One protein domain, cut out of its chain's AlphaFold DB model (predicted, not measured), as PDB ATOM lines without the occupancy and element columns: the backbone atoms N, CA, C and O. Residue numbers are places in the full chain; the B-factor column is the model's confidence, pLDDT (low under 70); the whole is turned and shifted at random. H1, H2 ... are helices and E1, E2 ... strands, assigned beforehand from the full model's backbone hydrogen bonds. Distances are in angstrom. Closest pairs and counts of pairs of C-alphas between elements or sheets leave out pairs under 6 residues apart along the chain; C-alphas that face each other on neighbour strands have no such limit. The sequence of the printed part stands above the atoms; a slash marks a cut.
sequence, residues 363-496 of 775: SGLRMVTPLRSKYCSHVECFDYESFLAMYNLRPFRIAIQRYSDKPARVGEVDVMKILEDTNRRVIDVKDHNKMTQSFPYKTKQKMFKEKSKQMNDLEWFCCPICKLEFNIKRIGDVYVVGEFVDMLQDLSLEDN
ATOM      1  N   SER A 363      -9.106  37.005 -48.018       97.62
ATOM      2  CA  SER A 363      -7.651  37.143 -48.195       97.62
ATOM      3  C   SER A 363      -7.248  37.941 -49.436       97.62
ATOM      4  O   SER A 363      -6.125  38.438 -49.495       97.62
ATOM      5  N   GLY A 364      -8.128  38.049 -50.438       97.12
ATOM      6  CA  GLY A 364      -7.799  38.570 -51.768       97.12
ATOM      7  C   GLY A 364      -6.950  37.625 -52.631       97.12
ATOM      8  O   GLY A 364      -6.575  38.000 -53.741       97.12
ATOM      9  N   LEU A 365      -6.638  36.418 -52.145       97.12
ATOM     10  CA  LEU A 365      -5.898  35.381 -52.874       97.12
ATOM     11  C   LEU A 365      -6.864  34.490 -53.672       97.12
ATOM     12  O   LEU A 365      -8.053  34.437 -53.365       97.12
ATOM     13  N   ARG A 366      -6.371  33.751 -54.675       97.44
ATOM     14  CA  ARG A 366      -7.182  32.733 -55.374       97.44
ATOM     15  C   ARG A 366      -7.638  31.649 -54.385       97.44
ATOM     16  O   ARG A 366      -6.822  31.135 -53.621       97.44
ATOM     17  N   MET A 367      -8.920  31.286 -54.429       98.00
ATOM     18  CA  MET A 367      -9.486  30.197 -53.626       98.00
ATOM     19  C   MET A 367      -8.808  28.851 -53.930       98.00
ATOM     20  O   MET A 367      -8.484  28.543 -55.075       98.00
ATOM     21  N   VAL A 368      -8.661  28.018 -52.900       97.50
ATOM     22  CA  VAL A 368      -8.174  26.630 -52.980       97.50
ATOM     23  C   VAL A 368      -9.281  25.652 -52.578       97.50
ATOM     24  O   VAL A 368      -9.425  24.582 -53.164       97.50
ATOM     25  N   THR A 369     -10.091  26.018 -51.581       98.06
ATOM     26  CA  THR A 369     -11.254  25.261 -51.105       98.06
ATOM     27  C   THR A 369     -12.467  26.201 -51.020       98.06
ATOM     28  O   THR A 369     -12.754  26.722 -49.940       98.06
ATOM     29  N   PRO A 370     -13.184  26.438 -52.138       98.31
ATOM     30  CA  PRO A 370     -14.335  27.339 -52.193       98.31
ATOM     31  C   PRO A 370     -15.498  26.799 -51.351       98.31
ATOM     32  O   PRO A 370     -16.113  25.778 -51.677       98.31
ATOM     33  N   LEU A 371     -15.797  27.493 -50.253       98.25
ATOM     34  CA  LEU A 371     -16.909  27.202 -49.357       98.25
ATOM     35  C   LEU A 371     -18.139  28.049 -49.659       98.25
ATOM     36  O   LEU A 371     -18.048  29.238 -49.972       98.25
ATOM     37  N   ARG A 372     -19.300  27.436 -49.422       97.69
ATOM     38  CA  ARG A 372     -20.602  28.100 -49.347       97.69
ATOM     39  C   ARG A 372     -21.432  27.500 -48.208       97.69
ATOM     40  O   ARG A 372     -21.185  26.380 -47.752       97.69
ATOM     41  N   SER A 373     -22.400  28.264 -47.706       97.31
ATOM     42  CA  SER A 373     -23.413  27.780 -46.759       97.31
ATOM     43  C   SER A 373     -24.707  27.467 -47.504       97.31
ATOM     44  O   SER A 373     -25.075  28.179 -48.435       97.31
ATOM     45  N   LYS A 374     -25.445  26.432 -47.086       96.00
ATOM     46  CA  LYS A 374     -26.689  26.007 -47.770       96.00
ATOM     47  C   LYS A 374     -27.852  26.996 -47.644       96.00
ATOM     48  O   LYS A 374     -28.905  26.785 -48.245       96.00
ATOM     49  N   TYR A 375     -27.680  28.023 -46.817       95.56
ATOM     50  CA  TYR A 375     -28.632  29.115 -46.642       95.56
ATOM     51  C   TYR A 375     -28.304  30.309 -47.563       95.56
ATOM     52  O   TYR A 375     -29.142  31.185 -47.740       95.56
ATOM     53  N   CYS A 376     -27.108  30.354 -48.163       96.56
ATOM     54  CA  CYS A 376     -26.680  31.434 -49.052       96.56
ATOM     55  C   CYS A 376     -27.436  31.423 -50.389       96.56
ATOM     56  O   CYS A 376     -27.493  30.400 -51.064       96.56
ATOM     57  N   SER A 377     -27.921  32.595 -50.807       95.69
ATOM     58  CA  SER A 377     -28.505  32.850 -52.133       95.69
ATOM     59  C   SER A 377     -27.540  33.566 -53.096       95.69
ATOM     60  O   SER A 377     -27.979  34.119 -54.096       95.69
ATOM     61  N   HIS A 378     -26.239  33.616 -52.782       96.12
ATOM     62  CA  HIS A 378     -25.206  34.232 -53.626       96.12
ATOM     63  C   HIS A 378     -24.300  33.170 -54.249       96.12
ATOM     64  O   HIS A 378     -23.949  32.182 -53.599       96.12
ATOM     65  N   VAL A 379     -23.888  33.402 -55.496       96.38
ATOM     66  CA  VAL A 379     -23.031  32.484 -56.263       96.38
ATOM     67  C   VAL A 379     -21.598  32.458 -55.728       96.38
ATOM     68  O   VAL A 379     -20.980  31.396 -55.672       96.38
ATOM     69  N   GLU A 380     -21.103  33.603 -55.261       97.19
ATOM     70  CA  GLU A 380     -19.763  33.770 -54.694       97.19
ATOM     71  C   GLU A 380     -19.453  32.780 -53.559       97.19
ATOM     72  O   GLU A 380     -20.319  32.433 -52.747       97.19
ATOM     73  N   CYS A 381     -18.190  32.367 -53.483       98.25
ATOM     74  CA  CYS A 381     -17.650  31.482 -52.452       98.25
ATOM     75  C   CYS A 381     -16.578  32.210 -51.622       98.25
ATOM     76  O   CYS A 381     -16.157  33.315 -51.957       98.25
ATOM     77  N   PHE A 382     -16.132  31.592 -50.530       98.44
ATOM     78  CA  PHE A 382     -15.007  32.073 -49.719       98.44
ATOM     79  C   PHE A 382     -14.064  30.922 -49.372       98.44
ATOM     80  O   PHE A 382     -14.505  29.775 -49.296       98.44
ATOM     81  N   ASP A 383     -12.776  31.189 -49.162       98.56
ATOM     82  CA  ASP A 383     -11.817  30.103 -48.944       98.56
ATOM     83  C   ASP A 383     -11.883  29.517 -47.527       98.56
ATOM     84  O   ASP A 383     -12.057  30.222 -46.524       98.56
ATOM     85  N   TYR A 384     -11.710  28.197 -47.437       98.31
ATOM     86  CA  TYR A 384     -11.694  27.492 -46.166       98.31
ATOM     87  C   TYR A 384     -10.542  27.902 -45.241       98.31
ATOM     88  O   TYR A 384     -10.775  28.113 -44.050       98.31
ATOM     89  N   GLU A 385      -9.313  28.005 -45.742       98.12
ATOM     90  CA  GLU A 385      -8.141  28.323 -44.922       98.12
ATOM     91  C   GLU A 385      -8.216  29.768 -44.409       98.12
ATOM     92  O   GLU A 385      -8.007  30.004 -43.217       98.12
ATOM     93  N   SER A 386      -8.674  30.706 -45.245       98.06
ATOM     94  CA  SER A 386      -8.999  32.078 -44.832       98.06
ATOM     95  C   SER A 386     -10.082  32.134 -43.754       98.06
ATOM     96  O   SER A 386      -9.935  32.842 -42.754       98.06
ATOM     97  N   PHE A 387     -11.165  31.361 -43.905       97.75
ATOM     98  CA  PHE A 387     -12.230  31.272 -42.903       97.75
ATOM     99  C   PHE A 387     -11.726  30.680 -41.575       97.75
ATOM    100  O   PHE A 387     -12.081  31.173 -40.499       97.75
ATOM    101  N   LEU A 388     -10.865  29.654 -41.632       97.00
ATOM    102  CA  LEU A 388     -10.213  29.091 -40.449       97.00
ATOM    103  C   LEU A 388      -9.321  30.129 -39.756       97.00
ATOM    104  O   LEU A 388      -9.417  30.290 -38.538       97.00
ATOM    105  N   ALA A 389      -8.494  30.848 -40.517       96.31
ATOM    106  CA  ALA A 389      -7.585  31.867 -40.004       96.31
ATOM    107  C   ALA A 389      -8.344  33.031 -39.344       96.31
ATOM    108  O   ALA A 389      -8.090  33.348 -38.180       96.31
ATOM    109  N   MET A 390      -9.339  33.604 -40.035       94.94
ATOM    110  CA  MET A 390     -10.154  34.721 -39.540       94.94
ATOM    111  C   MET A 390     -10.805  34.417 -38.182       94.94
ATOM    112  O   MET A 390     -10.792  35.253 -37.277       94.94
ATOM    113  N   TYR A 391     -11.346  33.209 -38.008       93.69
ATOM    114  CA  TYR A 391     -12.004  32.801 -36.763       93.69
ATOM    115  C   TYR A 391     -11.096  32.048 -35.775       93.69
ATOM    116  O   TYR A 391     -11.574  31.638 -34.716       93.69
ATOM    117  N   ASN A 392      -9.798  31.889 -36.069       93.25
ATOM    118  CA  ASN A 392      -8.848  31.093 -35.275       93.25
ATOM    119  C   ASN A 392      -9.374  29.667 -34.981       93.25
ATOM    120  O   ASN A 392      -9.320  29.156 -33.855       93.25
ATOM    121  N   LEU A 393      -9.927  29.030 -36.013       94.62
ATOM    122  CA  LEU A 393     -10.472  27.677 -35.980       94.62
ATOM    123  C   LEU A 393      -9.407  26.655 -36.380       94.62
ATOM    124  O   LEU A 393      -8.626  26.861 -37.303       94.62
ATOM    125  N   ARG A 394      -9.435  25.485 -35.742       94.94
ATOM    126  CA  ARG A 394      -8.769  24.287 -36.271       94.94
ATOM    127  C   ARG A 394      -9.583  23.699 -37.431       94.94
ATOM    128  O   ARG A 394     -10.808  23.842 -37.412       94.94
ATOM    129  N   PRO A 395      -8.959  22.952 -38.361       96.62
ATOM    130  CA  PRO A 395      -9.684  22.167 -39.354       96.62
ATOM    131  C   PRO A 395     -10.762  21.266 -38.731       96.62
ATOM    132  O   PRO A 395     -10.566  20.641 -37.684       96.62
ATOM    133  N   PHE A 396     -11.905  21.198 -39.404       95.44
ATOM    134  CA  PHE A 396     -13.098  20.435 -39.051       95.44
ATOM    135  C   PHE A 396     -13.609  19.668 -40.282       95.44
ATOM    136  O   PHE A 396     -12.999  19.705 -41.347       95.44
ATOM    137  N   ARG A 397     -14.684  18.886 -40.140       95.69
ATOM    138  CA  ARG A 397     -15.229  18.106 -41.263       95.69
ATOM    139  C   ARG A 397     -16.247  18.933 -42.034       95.69
ATOM    140  O   ARG A 397     -17.256  19.326 -41.461       95.69
ATOM    141  N   ILE A 398     -15.997  19.115 -43.323       96.81
ATOM    142  CA  ILE A 398     -16.892  19.779 -44.273       96.81
ATOM    143  C   ILE A 398     -17.351  18.744 -45.310       96.81
ATOM    144  O   ILE A 398     -16.607  17.815 -45.635       96.81
ATOM    145  N   ALA A 399     -18.593  18.859 -45.782       96.88
ATOM    146  CA  ALA A 399     -19.102  18.045 -46.886       96.88
ATOM    147  C   ALA A 399     -18.637  18.626 -48.231       96.88
ATOM    148  O   ALA A 399     -18.536  19.838 -48.367       96.88
ATOM    149  N   ILE A 400     -18.393  17.793 -49.241       96.94
ATOM    150  CA  ILE A 400     -18.244  18.278 -50.621       96.94
ATOM    151  C   ILE A 400     -19.596  18.062 -51.294       96.94
ATOM    152  O   ILE A 400     -20.043  16.917 -51.384       96.94
ATOM    153  N   GLN A 401     -20.250  19.139 -51.722       95.94
ATOM    154  CA  GLN A 401     -21.487  19.058 -52.497       95.94
ATOM    155  C   GLN A 401     -21.113  19.017 -53.978       95.94
ATOM    156  O   GLN A 401     -20.271  19.795 -54.423       95.94
ATOM    157  N   ARG A 402     -21.698  18.072 -54.714       94.44
ATOM    158  CA  ARG A 402     -21.559  17.926 -56.165       94.44
ATOM    159  C   ARG A 402     -22.918  17.594 -56.750       94.44
ATOM    160  O   ARG A 402     -23.618  16.728 -56.231       94.44
ATOM    161  N   TYR A 403     -23.246  18.263 -57.840       90.81
ATOM    162  CA  TYR A 403     -24.440  18.055 -58.653       90.81
ATOM    163  C   TYR A 403     -24.193  17.072 -59.804       90.81
ATOM    164  O   TYR A 403     -25.114  16.710 -60.542       90.81
ATOM    165  N   SER A 404     -22.947  16.641 -59.985       89.44
ATOM    166  CA  SER A 404     -22.556  15.575 -60.905       89.44
ATOM    167  C   SER A 404     -21.975  14.386 -60.127       89.44
ATOM    168  O   SER A 404     -21.000  14.534 -59.394       89.44
ATOM    169  N   ASP A 405     -22.523  13.178 -60.340       88.94
ATOM    170  CA  ASP A 405     -22.054  11.904 -59.733       88.94
ATOM    171  C   ASP A 405     -20.571  11.584 -60.003       88.94
ATOM    172  O   ASP A 405     -19.975  10.681 -59.410       88.94
ATOM    173  N   LYS A 406     -19.998  12.265 -60.992       89.50
ATOM    174  CA  LYS A 406     -18.627  12.139 -61.468       89.50
ATOM    175  C   LYS A 406     -18.012  13.538 -61.413       89.50
ATOM    176  O   LYS A 406     -18.728  14.489 -61.730       89.50
ATOM    177  N   PRO A 407     -16.717  13.673 -61.072       86.69
ATOM    178  CA  PRO A 407     -16.014  14.923 -61.326       86.69
ATOM    179  C   PRO A 407     -16.117  15.261 -62.815       86.69
ATOM    180  O   PRO A 407     -16.175  14.350 -63.656       86.69
ATOM    181  N   ALA A 408     -16.154  16.552 -63.126       87.62
ATOM    182  CA  ALA A 408     -16.083  17.012 -64.501       87.62
ATOM    183  C   ALA A 408     -14.762  16.560 -65.149       87.62
ATOM    184  O   ALA A 408     -13.798  16.175 -64.478       87.62
ATOM    185  N   ARG A 409     -14.713  16.589 -66.481       88.62
ATOM    186  CA  ARG A 409     -13.429  16.667 -67.183       88.62
ATOM    187  C   ARG A 409     -13.050  18.129 -67.359       88.62
ATOM    188  O   ARG A 409     -13.921  18.991 -67.288       88.62
ATOM    189  N   VAL A 410     -11.785  18.353 -67.701       82.69
ATOM    190  CA  VAL A 410     -11.271  19.677 -68.048       82.69
ATOM    191  C   VAL A 410     -12.126  20.314 -69.144       82.69
ATOM    192  O   VAL A 410     -12.260  19.737 -70.226       82.69
ATOM    193  N   GLY A 411     -12.749  21.453 -68.836       83.06
ATOM    194  CA  GLY A 411     -13.670  22.170 -69.727       83.06
ATOM    195  C   GLY A 411     -15.072  21.552 -69.895       83.06
ATOM    196  O   GLY A 411     -15.875  22.079 -70.659       83.06
ATOM    197  N   GLU A 412     -15.404  20.465 -69.189       89.00
ATOM    198  CA  GLU A 412     -16.760  19.883 -69.104       89.00
ATOM    199  C   GLU A 412     -17.489  20.303 -67.801       89.00
ATOM    200  O   GLU A 412     -18.456  19.651 -67.397       89.00
ATOM    201  N   VAL A 413     -17.033  21.358 -67.105       91.75
ATOM    202  CA  VAL A 413     -17.677  21.833 -65.864       91.75
ATOM    203  C   VAL A 413     -19.009  22.518 -66.168       91.75
ATOM    204  O   VAL A 413     -19.061  23.569 -66.805       91.75
ATOM    205  N   ASP A 414     -20.084  21.924 -65.659       91.44
ATOM    206  CA  ASP A 414     -21.458  22.415 -65.747       91.44
ATOM    207  C   ASP A 414     -21.716  23.482 -64.670       91.44
ATOM    208  O   ASP A 414     -22.071  23.180 -63.528       91.44
ATOM    209  N   VAL A 415     -21.480  24.745 -65.032       91.81
ATOM    210  CA  VAL A 415     -21.591  25.891 -64.116       91.81
ATOM    211  C   VAL A 415     -23.044  26.292 -63.843       91.81
ATOM    212  O   VAL A 415     -23.312  26.876 -62.793       91.81
ATOM    213  N   MET A 416     -24.013  25.893 -64.680       93.44
ATOM    214  CA  MET A 416     -25.436  26.128 -64.387       93.44
ATOM    215  C   MET A 416     -25.841  25.509 -63.051       93.44
ATOM    216  O   MET A 416     -26.561  26.139 -62.285       93.44
ATOM    217  N   LYS A 417     -25.291  24.343 -62.701       92.44
ATOM    218  CA  LYS A 417     -25.515  23.693 -61.399       92.44
ATOM    219  C   LYS A 417     -25.052  24.525 -60.198       92.44
ATOM    220  O   LYS A 417     -25.642  24.439 -59.124       92.44
ATOM    221  N   ILE A 418     -24.029  25.369 -60.371       92.50
ATOM    222  CA  ILE A 418     -23.558  26.299 -59.330       92.50
ATOM    223  C   ILE A 418     -24.585  27.420 -59.105       92.50
ATOM    224  O   ILE A 418     -24.748  27.857 -57.961       92.50
ATOM    225  N   LEU A 419     -25.279  27.841 -60.174       93.00
ATOM    226  CA  LEU A 419     -26.361  28.832 -60.159       93.00
ATOM    227  C   LEU A 419     -27.680  28.231 -59.637       93.00
ATOM    228  O   LEU A 419     -28.351  28.852 -58.814       93.00
ATOM    229  N   GLU A 420     -28.025  27.004 -60.042       92.38
ATOM    230  CA  GLU A 420     -29.193  26.246 -59.561       92.38
ATOM    231  C   GLU A 420     -29.163  26.063 -58.036       92.38
ATOM    232  O   GLU A 420     -30.171  26.284 -57.368       92.38
ATOM    233  N   ASP A 421     -27.996  25.749 -57.466       89.12
ATOM    234  CA  ASP A 421     -27.778  25.685 -56.014       89.12
ATOM    235  C   ASP A 421     -28.087  27.011 -55.300       89.12
ATOM    236  O   ASP A 421     -28.459  27.014 -54.130       89.12
ATOM    237  N   THR A 422     -27.974  28.146 -55.993       90.88
ATOM    238  CA  THR A 422     -28.278  29.477 -55.443       90.88
ATOM    239  C   THR A 422     -29.655  30.011 -55.803       90.88
ATOM    240  O   THR A 422     -30.105  30.959 -55.164       90.88
ATOM    241  N   ASN A 423     -30.376  29.359 -56.722       90.94
ATOM    242  CA  ASN A 423     -31.763  29.666 -57.087       90.94
ATOM    243  C   ASN A 423     -32.769  29.176 -56.014       90.94
ATOM    244  O   ASN A 423     -33.818  28.593 -56.289       90.94
ATOM    245  N   ARG A 424     -32.400  29.380 -54.747       88.56
ATOM    246  CA  ARG A 424     -33.217  29.173 -53.551       88.56
ATOM    247  C   ARG A 424     -34.000  30.463 -53.295       88.56
ATOM    248  O   ARG A 424     -33.518  31.549 -53.609       88.56
ATOM    249  N   ARG A 425     -35.183  30.373 -52.671       88.31
ATOM    250  CA  ARG A 425     -35.920  31.571 -52.216       88.31
ATOM    251  C   ARG A 425     -34.980  32.425 -51.348       88.31
ATOM    252  O   ARG A 425     -34.424  31.900 -50.385       88.31
ATOM    253  N   VAL A 426     -34.802  33.704 -51.693       89.00
ATOM    254  CA  VAL A 426     -33.921  34.624 -50.951       89.00
ATOM    255  C   VAL A 426     -34.391  34.694 -49.500       89.00
ATOM    256  O   VAL A 426     -35.530  35.067 -49.222       89.00
ATOM    257  N   ILE A 427     -33.518  34.297 -48.578       92.12
ATOM    258  CA  ILE A 427     -33.829  34.239 -47.151       92.12
ATOM    259  C   ILE A 427     -33.493  35.604 -46.538       92.12
ATOM    260  O   ILE A 427     -32.342  36.035 -46.628       92.12
ATOM    261  N   ASP A 428     -34.456  36.283 -45.898       93.38
ATOM    262  CA  ASP A 428     -34.137  37.499 -45.139       93.38
ATOM    263  C   ASP A 428     -33.165  37.145 -44.008       93.38
ATOM    264  O   ASP A 428     -33.474  36.369 -43.098       93.38
ATOM    265  N   VAL A 429     -31.985  37.761 -44.064       92.56
ATOM    266  CA  VAL A 429     -30.914  37.631 -43.077       92.56
ATOM    267  C   VAL A 429     -31.415  37.955 -41.670       92.56
ATOM    268  O   VAL A 429     -30.975  37.332 -40.706       92.56
ATOM    269  N   LYS A 430     -32.370  38.883 -41.524       91.69
ATOM    270  CA  LYS A 430     -32.957  39.223 -40.222       91.69
ATOM    271  C   LYS A 430     -33.848  38.108 -39.687       91.69
ATOM    272  O   LYS A 430     -33.786  37.841 -38.492       91.69
ATOM    273  N   ASP A 431     -34.657  37.463 -40.524       91.06
ATOM    274  CA  ASP A 431     -35.566  36.392 -40.091       91.06
ATOM    275  C   ASP A 431     -34.836  35.068 -39.858       91.06
ATOM    276  O   ASP A 431     -35.067  34.410 -38.843       91.06
ATOM    277  N   HIS A 432     -33.868  34.731 -40.712       90.38
ATOM    278  CA  HIS A 432     -32.978  33.591 -40.488       90.38
ATOM    279  C   HIS A 432     -32.165  33.766 -39.203       90.38
ATOM    280  O   HIS A 432     -32.215  32.919 -38.306       90.38
ATOM    281  N   ASN A 433     -31.491  34.913 -39.044       90.06
ATOM    282  CA  ASN A 433     -30.670  35.147 -37.861       90.06
ATOM    283  C   ASN A 433     -31.514  35.391 -36.586       90.06
ATOM    284  O   ASN A 433     -30.961  35.369 -35.489       90.06
ATOM    285  N   LYS A 434     -32.843  35.603 -36.650       88.12
ATOM    286  CA  LYS A 434     -33.715  35.576 -35.447       88.12
ATOM    287  C   LYS A 434     -33.780  34.176 -34.838       88.12
ATOM    288  O   LYS A 434     -33.775  34.051 -33.615       88.12
ATOM    289  N   MET A 435     -33.797  33.126 -35.662       79.62
ATOM    290  CA  MET A 435     -33.789  31.745 -35.166       79.62
ATOM    291  C   MET A 435     -32.445  31.397 -34.508       79.62
ATOM    292  O   MET A 435     -32.416  30.735 -33.468       79.62
ATOM    293  N   THR A 436     -31.334  31.896 -35.060       78.62
ATOM    294  CA  THR A 436     -29.977  31.646 -34.540       78.62
ATOM    295  C   THR A 436     -29.608  32.523 -33.339       78.62
ATOM    296  O   THR A 436     -28.846  32.070 -32.490       78.62
ATOM    297  N   GLN A 437     -30.204  33.715 -33.187       64.00
ATOM    298  CA  GLN A 437     -30.034  34.610 -32.023       64.00
ATOM    299  C   GLN A 437     -30.403  33.969 -30.673       64.00
ATOM    300  O   GLN A 437     -29.925  34.424 -29.632       64.00
ATOM    301  N   SER A 438     -31.188  32.885 -30.679       63.97
ATOM    302  CA  SER A 438     -31.398  32.008 -29.515       63.97
ATOM    303  C   SER A 438     -30.083  31.451 -28.937       63.97
ATOM    304  O   SER A 438     -29.978  31.176 -27.742       63.97
ATOM    305  N   PHE A 439     -29.042  31.327 -29.765       69.38
ATOM    306  CA  PHE A 439     -27.680  31.047 -29.344       69.38
ATOM    307  C   PHE A 439     -26.960  32.370 -29.023       69.38
ATOM    308  O   PHE A 439     -26.695  33.156 -29.934       69.38
ATOM    309  N   PRO A 440     -26.549  32.631 -27.764       79.44
ATOM    310  CA  PRO A 440     -25.923  33.898 -27.385       79.44
ATOM    311  C   PRO A 440     -24.461  33.959 -27.862       79.44
ATOM    312  O   PRO A 440     -23.520  33.837 -27.072       79.44
ATOM    313  N   TYR A 441     -24.259  34.118 -29.175       80.00
ATOM    314  CA  TYR A 441     -22.957  34.003 -29.837       80.00
ATOM    315  C   TYR A 441     -21.928  34.975 -29.262       80.00
ATOM    316  O   TYR A 441     -20.832  34.549 -28.922       80.00
ATOM    317  N   LYS A 442     -22.278  36.256 -29.073       80.44
ATOM    318  CA  LYS A 442     -21.360  37.262 -28.505       80.44
ATOM    319  C   LYS A 442     -20.907  36.885 -27.087       80.44
ATOM    320  O   LYS A 442     -19.713  36.933 -26.795       80.44
ATOM    321  N   THR A 443     -21.832  36.442 -26.234       86.38
ATOM    322  CA  THR A 443     -21.548  36.013 -24.854       86.38
ATOM    323  C   THR A 443     -20.688  34.753 -24.824       86.38
ATOM    324  O   THR A 443     -19.690  34.705 -24.106       86.38
ATOM    325  N   LYS A 444     -21.012  33.750 -25.653       85.50
ATOM    326  CA  LYS A 444     -20.206  32.530 -25.783       85.50
ATOM    327  C   LYS A 444     -18.827  32.843 -26.373       85.50
ATOM    328  O   LYS A 444     -17.837  32.423 -25.796       85.50
ATOM    329  N   GLN A 445     -18.713  33.644 -27.432       84.31
ATOM    330  CA  GLN A 445     -17.422  34.039 -28.010       84.31
ATOM    331  C   GLN A 445     -16.544  34.779 -26.984       84.31
ATOM    332  O   GLN A 445     -15.356  34.472 -26.879       84.31
ATOM    333  N   LYS A 446     -17.120  35.685 -26.175       89.00
ATOM    334  CA  LYS A 446     -16.429  36.329 -25.044       89.00
ATOM    335  C   LYS A 446     -15.947  35.292 -24.021       89.00
ATOM    336  O   LYS A 446     -14.741  35.184 -23.811       89.00
ATOM    337  N   MET A 447     -16.842  34.448 -23.498       89.50
ATOM    338  CA  MET A 447     -16.482  33.387 -22.544       89.50
ATOM    339  C   MET A 447     -15.438  32.401 -23.083       89.50
ATOM    340  O   MET A 447     -14.653  31.860 -22.309       89.50
ATOM    341  N   PHE A 448     -15.433  32.118 -24.387       89.06
ATOM    342  CA  PHE A 448     -14.470  31.209 -25.007       89.06
ATOM    343  C   PHE A 448     -13.098  31.867 -25.185       89.06
ATOM    344  O   PHE A 448     -12.096  31.211 -24.904       89.06
ATOM    345  N   LYS A 449     -13.041  33.164 -25.533       88.31
ATOM    346  CA  LYS A 449     -11.801  33.960 -25.503       88.31
ATOM    347  C   LYS A 449     -11.223  34.014 -24.083       88.31
ATOM    348  O   LYS A 449     -10.067  33.657 -23.887       88.31
ATOM    349  N   GLU A 450     -12.041  34.360 -23.089       92.50
ATOM    350  CA  GLU A 450     -11.644  34.439 -21.672       92.50
ATOM    351  C   GLU A 450     -11.139  33.094 -21.130       92.50
ATOM    352  O   GLU A 450     -10.066  33.016 -20.536       92.50
ATOM    353  N   LYS A 451     -11.870  32.004 -21.390       92.75
ATOM    354  CA  LYS A 451     -11.516  30.652 -20.919       92.75
ATOM    355  C   LYS A 451     -10.447  29.975 -21.793       92.75
ATOM    356  O   LYS A 451     -10.209  28.781 -21.620       92.75
ATOM    357  N   SER A 452      -9.825  30.705 -22.730       88.94
ATOM    358  CA  SER A 452      -8.830  30.208 -23.701       88.94
ATOM    359  C   SER A 452      -9.268  28.925 -24.431       88.94
ATOM    360  O   SER A 452      -8.458  28.057 -24.762       88.94
ATOM    361  N   LYS A 453     -10.577  28.785 -24.661       89.94
ATOM    362  CA  LYS A 453     -11.172  27.657 -25.376       89.94
ATOM    363  C   LYS A 453     -11.134  27.913 -26.881       89.94
ATOM    364  O   LYS A 453     -11.205  29.047 -27.345       89.94
ATOM    365  N   GLN A 454     -11.056  26.836 -27.651       85.94
ATOM    366  CA  GLN A 454     -10.970  26.907 -29.108       85.94
ATOM    367  C   GLN A 454     -12.313  27.320 -29.713       85.94
ATOM    368  O   GLN A 454     -13.362  26.823 -29.305       85.94
ATOM    369  N   MET A 455     -12.282  28.185 -30.729       87.94
ATOM    370  CA  MET A 455     -13.504  28.706 -31.357       87.94
ATOM    371  C   MET A 455     -14.337  27.609 -32.050       87.94
ATOM    372  O   MET A 455     -15.536  27.790 -32.218       87.94
ATOM    373  N   ASN A 456     -13.753  26.441 -32.358       88.88
ATOM    374  CA  ASN A 456     -14.450  25.261 -32.907       88.88
ATOM    375  C   ASN A 456     -15.606  24.734 -32.040       88.88
ATOM    376  O   ASN A 456     -16.458  23.993 -32.528       88.88
ATOM    377  N   ASP A 457     -15.603  25.058 -30.749       89.06
ATOM    378  CA  ASP A 457     -16.658  24.669 -29.817       89.06
ATOM    379  C   ASP A 457     -17.882  25.599 -29.904       89.06
ATOM    380  O   ASP A 457     -18.940  25.259 -29.367       89.06
ATOM    381  N   LEU A 458     -17.783  26.744 -30.589       88.50
ATOM    382  CA  LEU A 458     -18.947  27.522 -31.012       88.50
ATOM    383  C   LEU A 458     -19.668  26.770 -32.143       88.50
ATOM    384  O   LEU A 458     -19.051  26.052 -32.925       88.50
ATOM    385  N   GLU A 459     -20.991  26.904 -32.217       87.25
ATOM    386  CA  GLU A 459     -21.784  26.310 -33.301       87.25
ATOM    387  C   GLU A 459     -21.929  27.259 -34.488       87.25
ATOM    388  O   GLU A 459     -21.647  26.869 -35.619       87.25
ATOM    389  N   TRP A 460     -22.354  28.493 -34.220       91.25
ATOM    390  CA  TRP A 460     -22.819  29.434 -35.234       91.25
ATOM    391  C   TRP A 460     -21.730  30.403 -35.689       91.25
ATOM    392  O   TRP A 460     -20.983  30.924 -34.866       91.25
ATOM    393  N   PHE A 461     -21.656  30.637 -36.998       94.69
ATOM    394  CA  PHE A 461     -20.732  31.555 -37.671       94.69
ATOM    395  C   PHE A 461     -21.471  32.274 -38.803       94.69
ATOM    396  O   PHE A 461     -22.482  31.770 -39.284       94.69
ATOM    397  N   CYS A 462     -20.985  33.436 -39.237       95.81
ATOM    398  CA  CYS A 462     -21.617  34.219 -40.302       95.81
ATOM    399  C   CYS A 462     -20.913  33.983 -41.646       95.81
ATOM    400  O   CYS A 462     -19.686  33.885 -41.692       95.81
ATOM    401  N   CYS A 463     -21.663  33.990 -42.748       97.56
ATOM    402  CA  CYS A 463     -21.076  34.090 -44.084       97.56
ATOM    403  C   CYS A 463     -20.308  35.417 -44.235       97.56
ATOM    404  O   CYS A 463     -20.870  36.470 -43.912       97.56
ATOM    405  N   PRO A 464     -19.056  35.418 -44.738       97.44
ATOM    406  CA  PRO A 464     -18.303  36.652 -44.946       97.44
ATOM    407  C   PRO A 464     -18.921  37.555 -46.018       97.44
ATOM    408  O   PRO A 464     -18.720  38.763 -45.950       97.44
ATOM    409  N   ILE A 465     -19.723  37.004 -46.931       97.12
ATOM    410  CA  ILE A 465     -20.460  37.740 -47.965       97.12
ATOM    411  C   ILE A 465     -21.792  38.234 -47.360       97.12
ATOM    412  O   ILE A 465     -21.827  39.283 -46.716       97.12
ATOM    413  N   CYS A 466     -22.869  37.442 -47.430       96.38
ATOM    414  CA  CYS A 466     -24.237  37.862 -47.067       96.38
ATOM    415  C   CYS A 466     -24.578  37.945 -45.563       96.38
ATOM    416  O   CYS A 466     -25.711  38.262 -45.213       96.38
ATOM    417  N   LYS A 467     -23.643  37.630 -44.658       96.00
ATOM    418  CA  LYS A 467     -23.820  37.646 -43.185       96.00
ATOM    419  C   LYS A 467     -24.878  36.688 -42.597       96.00
ATOM    420  O   LYS A 467     -25.085  36.710 -41.383       96.00
ATOM    421  N   LEU A 468     -25.482  35.805 -43.399       95.06
ATOM    422  CA  LEU A 468     -26.333  34.711 -42.901       95.06
ATOM    423  C   LEU A 468     -25.569  33.808 -41.927       95.06
ATOM    424  O   LEU A 468     -24.419  33.442 -42.185       95.06
ATOM    425  N   GLU A 469     -26.217  33.431 -40.829       94.81
ATOM    426  CA  GLU A 469     -25.638  32.543 -39.818       94.81
ATOM    427  C   GLU A 469     -25.809  31.051 -40.168       94.81
ATOM    428  O   GLU A 469     -26.865  30.600 -40.605       94.81
ATOM    429  N   PHE A 470     -24.761  30.253 -39.966       95.69
ATOM    430  CA  PHE A 470     -24.730  28.814 -40.244       95.69
ATOM    431  C   PHE A 470     -23.994  28.038 -39.148       95.69
ATOM    432  O   PHE A 470     -23.181  28.604 -38.417       95.69
ATOM    433  N   ASN A 471     -24.251  26.732 -39.042       94.69
ATOM    434  CA  ASN A 471     -23.719  25.897 -37.964       94.69
ATOM    435  C   ASN A 471     -22.590  24.964 -38.442       94.69
ATOM    436  O   ASN A 471     -22.856  23.968 -39.111       94.69
ATOM    437  N   ILE A 472     -21.335  25.217 -38.048       95.88
ATOM    438  CA  ILE A 472     -20.180  24.415 -38.513       95.88
ATOM    439  C   ILE A 472     -20.130  22.986 -37.946       95.88
ATOM    440  O   ILE A 472     -19.372  22.154 -38.444       95.88
ATOM    441  N   LYS A 473     -20.917  22.677 -36.904       94.19
ATOM    442  CA  LYS A 473     -21.036  21.310 -36.365       94.19
ATOM    443  C   LYS A 473     -22.097  20.490 -37.105       94.19
ATOM    444  O   LYS A 473     -22.050  19.259 -37.055       94.19
ATOM    445  N   ARG A 474     -23.038  21.141 -37.801       94.88
ATOM    446  CA  ARG A 474     -24.056  20.479 -38.625       94.88
ATOM    447  C   ARG A 474     -23.494  20.238 -40.027       94.88
ATOM    448  O   ARG A 474     -23.415  21.141 -40.851       94.88
ATOM    449  N   ILE A 475     -23.082  18.998 -40.288       95.19
ATOM    450  CA  ILE A 475     -22.535  18.589 -41.591       95.19
ATOM    451  C   ILE A 475     -23.543  18.941 -42.697       95.19
ATOM    452  O   ILE A 475     -24.708  18.557 -42.613       95.19
ATOM    453  N   GLY A 476     -23.084  19.669 -43.718       94.81
ATOM    454  CA  GLY A 476     -23.906  20.137 -44.837       94.81
ATOM    455  C   GLY A 476     -24.480  21.549 -44.679       94.81
ATOM    456  O   GLY A 476     -24.884  22.127 -45.680       94.81
ATOM    457  N   ASP A 477     -24.475  22.159 -43.483       96.00
ATOM    458  CA  ASP A 477     -24.795  23.594 -43.350       96.00
ATOM    459  C   ASP A 477     -23.715  24.469 -44.007       96.00
ATOM    460  O   ASP A 477     -24.034  25.522 -44.553       96.00
ATOM    461  N   VAL A 478     -22.470  23.980 -44.020       97.44
ATOM    462  CA  VAL A 478     -21.350  24.463 -44.842       97.44
ATOM    463  C   VAL A 478     -20.815  23.302 -45.676       97.44
ATOM    464  O   VAL A 478     -20.668  22.182 -45.167       97.44
ATOM    465  N   TYR A 479     -20.498  23.571 -46.940       97.88
ATOM    466  CA  TYR A 479     -19.927  22.611 -47.879       97.88
ATOM    467  C   TYR A 479     -18.894  23.266 -48.802       97.88
ATOM    468  O   TYR A 479     -18.881  24.484 -48.984       97.88
ATOM    469  N   VAL A 480     -18.028  22.437 -49.384       98.06
ATOM    470  CA  VAL A 480     -17.176  22.804 -50.520       98.06
ATOM    471  C   VAL A 480     -18.002  22.674 -51.798       98.06
ATOM    472  O   VAL A 480     -18.625  21.627 -52.004       98.06
ATOM    473  N   VAL A 481     -17.995  23.698 -52.655       97.44
ATOM    474  CA  VAL A 481     -18.682  23.675 -53.959       97.44
ATOM    475  C   VAL A 481     -17.833  22.874 -54.950       97.44
ATOM    476  O   VAL A 481     -16.797  23.341 -55.422       97.44
ATOM    477  N   GLY A 482     -18.224  21.629 -55.227       96.19
ATOM    478  CA  GLY A 482     -17.385  20.669 -55.944       96.19
ATOM    479  C   GLY A 482     -17.145  21.011 -57.415       96.19
ATOM    480  O   GLY A 482     -16.049  20.783 -57.912       96.19
ATOM    481  N   GLU A 483     -18.123  21.606 -58.089       95.38
ATOM    482  CA  GLU A 483     -17.987  22.118 -59.455       95.38
ATOM    483  C   GLU A 483     -17.015  23.316 -59.512       95.38
ATOM    484  O   GLU A 483     -16.212  23.421 -60.434       95.38
ATOM    485  N   PHE A 484     -16.997  24.169 -58.480       95.88
ATOM    486  CA  PHE A 484     -16.048  25.288 -58.372       95.88
ATOM    487  C   PHE A 484     -14.617  24.795 -58.086       95.88
ATOM    488  O   PHE A 484     -13.648  25.358 -58.590       95.88
ATOM    489  N   VAL A 485     -14.472  23.691 -57.338       96.56
ATOM    490  CA  VAL A 485     -13.192  22.972 -57.192       96.56
ATOM    491  C   VAL A 485     -12.704  22.402 -58.526       96.56
ATOM    492  O   VAL A 485     -11.501  22.440 -58.773       96.56
ATOM    493  N   ASP A 486     -13.597  21.888 -59.376       95.06
ATOM    494  CA  ASP A 486     -13.209  21.370 -60.694       95.06
ATOM    495  C   ASP A 486     -12.710  22.512 -61.601       95.06
ATOM    496  O   ASP A 486     -11.633  22.381 -62.173       95.06
ATOM    497  N   MET A 487     -13.376  23.679 -61.629       94.38
ATOM    498  CA  MET A 487     -12.861  24.862 -62.354       94.38
ATOM    499  C   MET A 487     -11.468  25.292 -61.865       94.38
ATOM    500  O   MET A 487     -10.571  25.539 -62.667       94.38
ATOM    501  N   LEU A 488     -11.255  25.369 -60.547       95.56
ATOM    502  CA  LEU A 488      -9.952  25.752 -59.986       95.56
ATOM    503  C   LEU A 488      -8.849  24.721 -60.302       95.56
ATOM    504  O   LEU A 488      -7.681  25.094 -60.413       95.56
ATOM    505  N   GLN A 489      -9.203  23.442 -60.478       94.69
ATOM    506  CA  GLN A 489      -8.271  22.413 -60.949       94.69
ATOM    507  C   GLN A 489      -7.968  22.551 -62.440       94.69
ATOM    508  O   GLN A 489      -6.792  22.518 -62.799       94.69
ATOM    509  N   ASP A 490      -8.975  22.774 -63.284       93.25
ATOM    510  CA  ASP A 490      -8.803  23.036 -64.719       93.25
ATOM    511  C   ASP A 490      -7.844  24.211 -64.953       93.25
ATOM    512  O   ASP A 490      -6.881  24.096 -65.712       93.25
ATOM    513  N   LEU A 491      -8.030  25.302 -64.203       93.56
ATOM    514  CA  LEU A 491      -7.154  26.472 -64.234       93.56
ATOM    515  C   LEU A 491      -5.690  26.132 -63.909       93.56
ATOM    516  O   LEU A 491      -4.774  26.669 -64.525       93.56
ATOM    517  N   SER A 492      -5.469  25.225 -62.953       92.81
ATOM    518  CA  SER A 492      -4.132  24.796 -62.511       92.81
ATOM    519  C   SER A 492      -3.417  23.835 -63.474       92.81
ATOM    520  O   SER A 492      -2.258  23.490 -63.241       92.81
ATOM    521  N   LEU A 493      -4.098  23.384 -64.535       92.31
ATOM    522  CA  LEU A 493      -3.553  22.485 -65.559       92.31
ATOM    523  C   LEU A 493      -3.117  23.219 -66.840       92.31
ATOM    524  O   LEU A 493      -2.517  22.595 -67.715       92.31
ATOM    525  N   GLU A 494      -3.403  24.519 -66.962       91.19
ATOM    526  CA  GLU A 494      -3.053  25.341 -68.122       91.19
ATOM    527  C   GLU A 494      -1.926  26.333 -67.778       91.19
ATOM    528  O   GLU A 494      -2.147  27.323 -67.083       91.19
ATOM    529  N   ASP A 495      -0.728  26.106 -68.338       87.38
ATOM    530  CA  ASP A 495       0.534  26.829 -68.050       87.38
ATOM    531  C   ASP A 495       0.504  28.370 -68.241       87.38
ATOM    532  O   ASP A 495       1.504  29.039 -67.995       87.38
ATOM    533  N   ASN A 496      -0.604  28.951 -68.716       87.19
ATOM    534  CA  ASN A 496      -0.754  30.387 -68.998       87.19
ATOM    535  C   ASN A 496      -1.828  31.075 -68.133       87.19
ATOM    536  O   ASN A 496      -2.124  32.249 -68.354       87.19
TER     537      ASN A 496
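AT A GLANCE: This is residues 363 to 496 of the 775 residues of the protein "SP-RING-type domain-containing protein" of Pichia membranifaciens NRRL Y-2026 (UniProt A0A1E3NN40). A small sheet of E1, E5 and E2 lies in the middle of the length, with H5 and H2 towards one end and the hairpin of E3 and E4, then H3 and H4, towards the other; much of the rest is loop. H4 lies farthest out, and H1 grazes the sheet. The 134 printed residues run E1, H1, E2, H2, H3, H4, E3, E4, E5, H5, five named helices and five named strands, with under half of the residues in them; the class is mixed, helices and strands. The sheet's order is E1, E5, E2, mixed; E3 and E4 are antiparallel. The whole is compact, with a radius of gyration of the C-alphas of 16.3 A and spans of 48 by 33 by 26 A.

IN THESE COORDINATES: E1 is residues 370 to 373, 10.6 A long, beginning at C-alpha 370 (-14.335, 27.339, -52.193). H1 follows as residues 384 to 391, 10.8 A, and E2 as 399 to 401, 6.2 A. H2 is residues 416 to 420, 6.1 A, H3 is 429 to 436, 10.5 A, and H4 is 441 to 450, 14.0 A, ending at C-alpha 450 (-11.644, 34.439, -21.672). E3 is residues 460 to 462, 7.1 A, E4 is 469 to 471, 7.2 A, and E5 is 478 to 481, 9.5 A. H5, residues 482 to 491, 14.4 A, ends at C-alpha 491 (-7.154, 26.472, -64.234).

HOW THE PARTS SIT: E5, the inner strand, is antiparallel to E1 at 139 degrees, with N 372 and O 479 within hydrogen-bond range at 3.0 A, and parallel to E2 at 46 degrees, with N 480 and O 399 at 2.8 A. Residues 370 to 371 of E1 also pair with residues 382 to 383, antiparallel. H1 only grazes the sheet with residues 384 to 387, and H5 only grazes it with 482 to 488. H2 and H5 only just touch, with 3 pairs of C-alphas within 8 A, the closest those of Ile 418 and Glu 483, 7.0 A apart. The closest C-alphas of E1 and E4, Ser 373 and Phe 470, are 6.7 A apart. In the hairpin of E3 and E4, N 470 and O 461 are 2.8 A apart. The closest C-alphas of H3 and E4, Asn 433 and Glu 469, are 6.0 A apart; those of H4 and E3, Tyr 441 and Trp 460, 7.1 A. H3 and H4 are apart. Every O i to N i+4 pair is within hydrogen-bond range in H1, H2, H4 and H5; in H3, 2 of 4 are.

THE WHOLE: The two C-alphas farthest apart, those of Ser 438 and Asp 495, are 50.3 A apart. The printed part has no cut. The link from E2 to H2, residues 402 to 415, is long. The mean pLDDT of the printed part is 92.2, with residues 437 to 439 under 70.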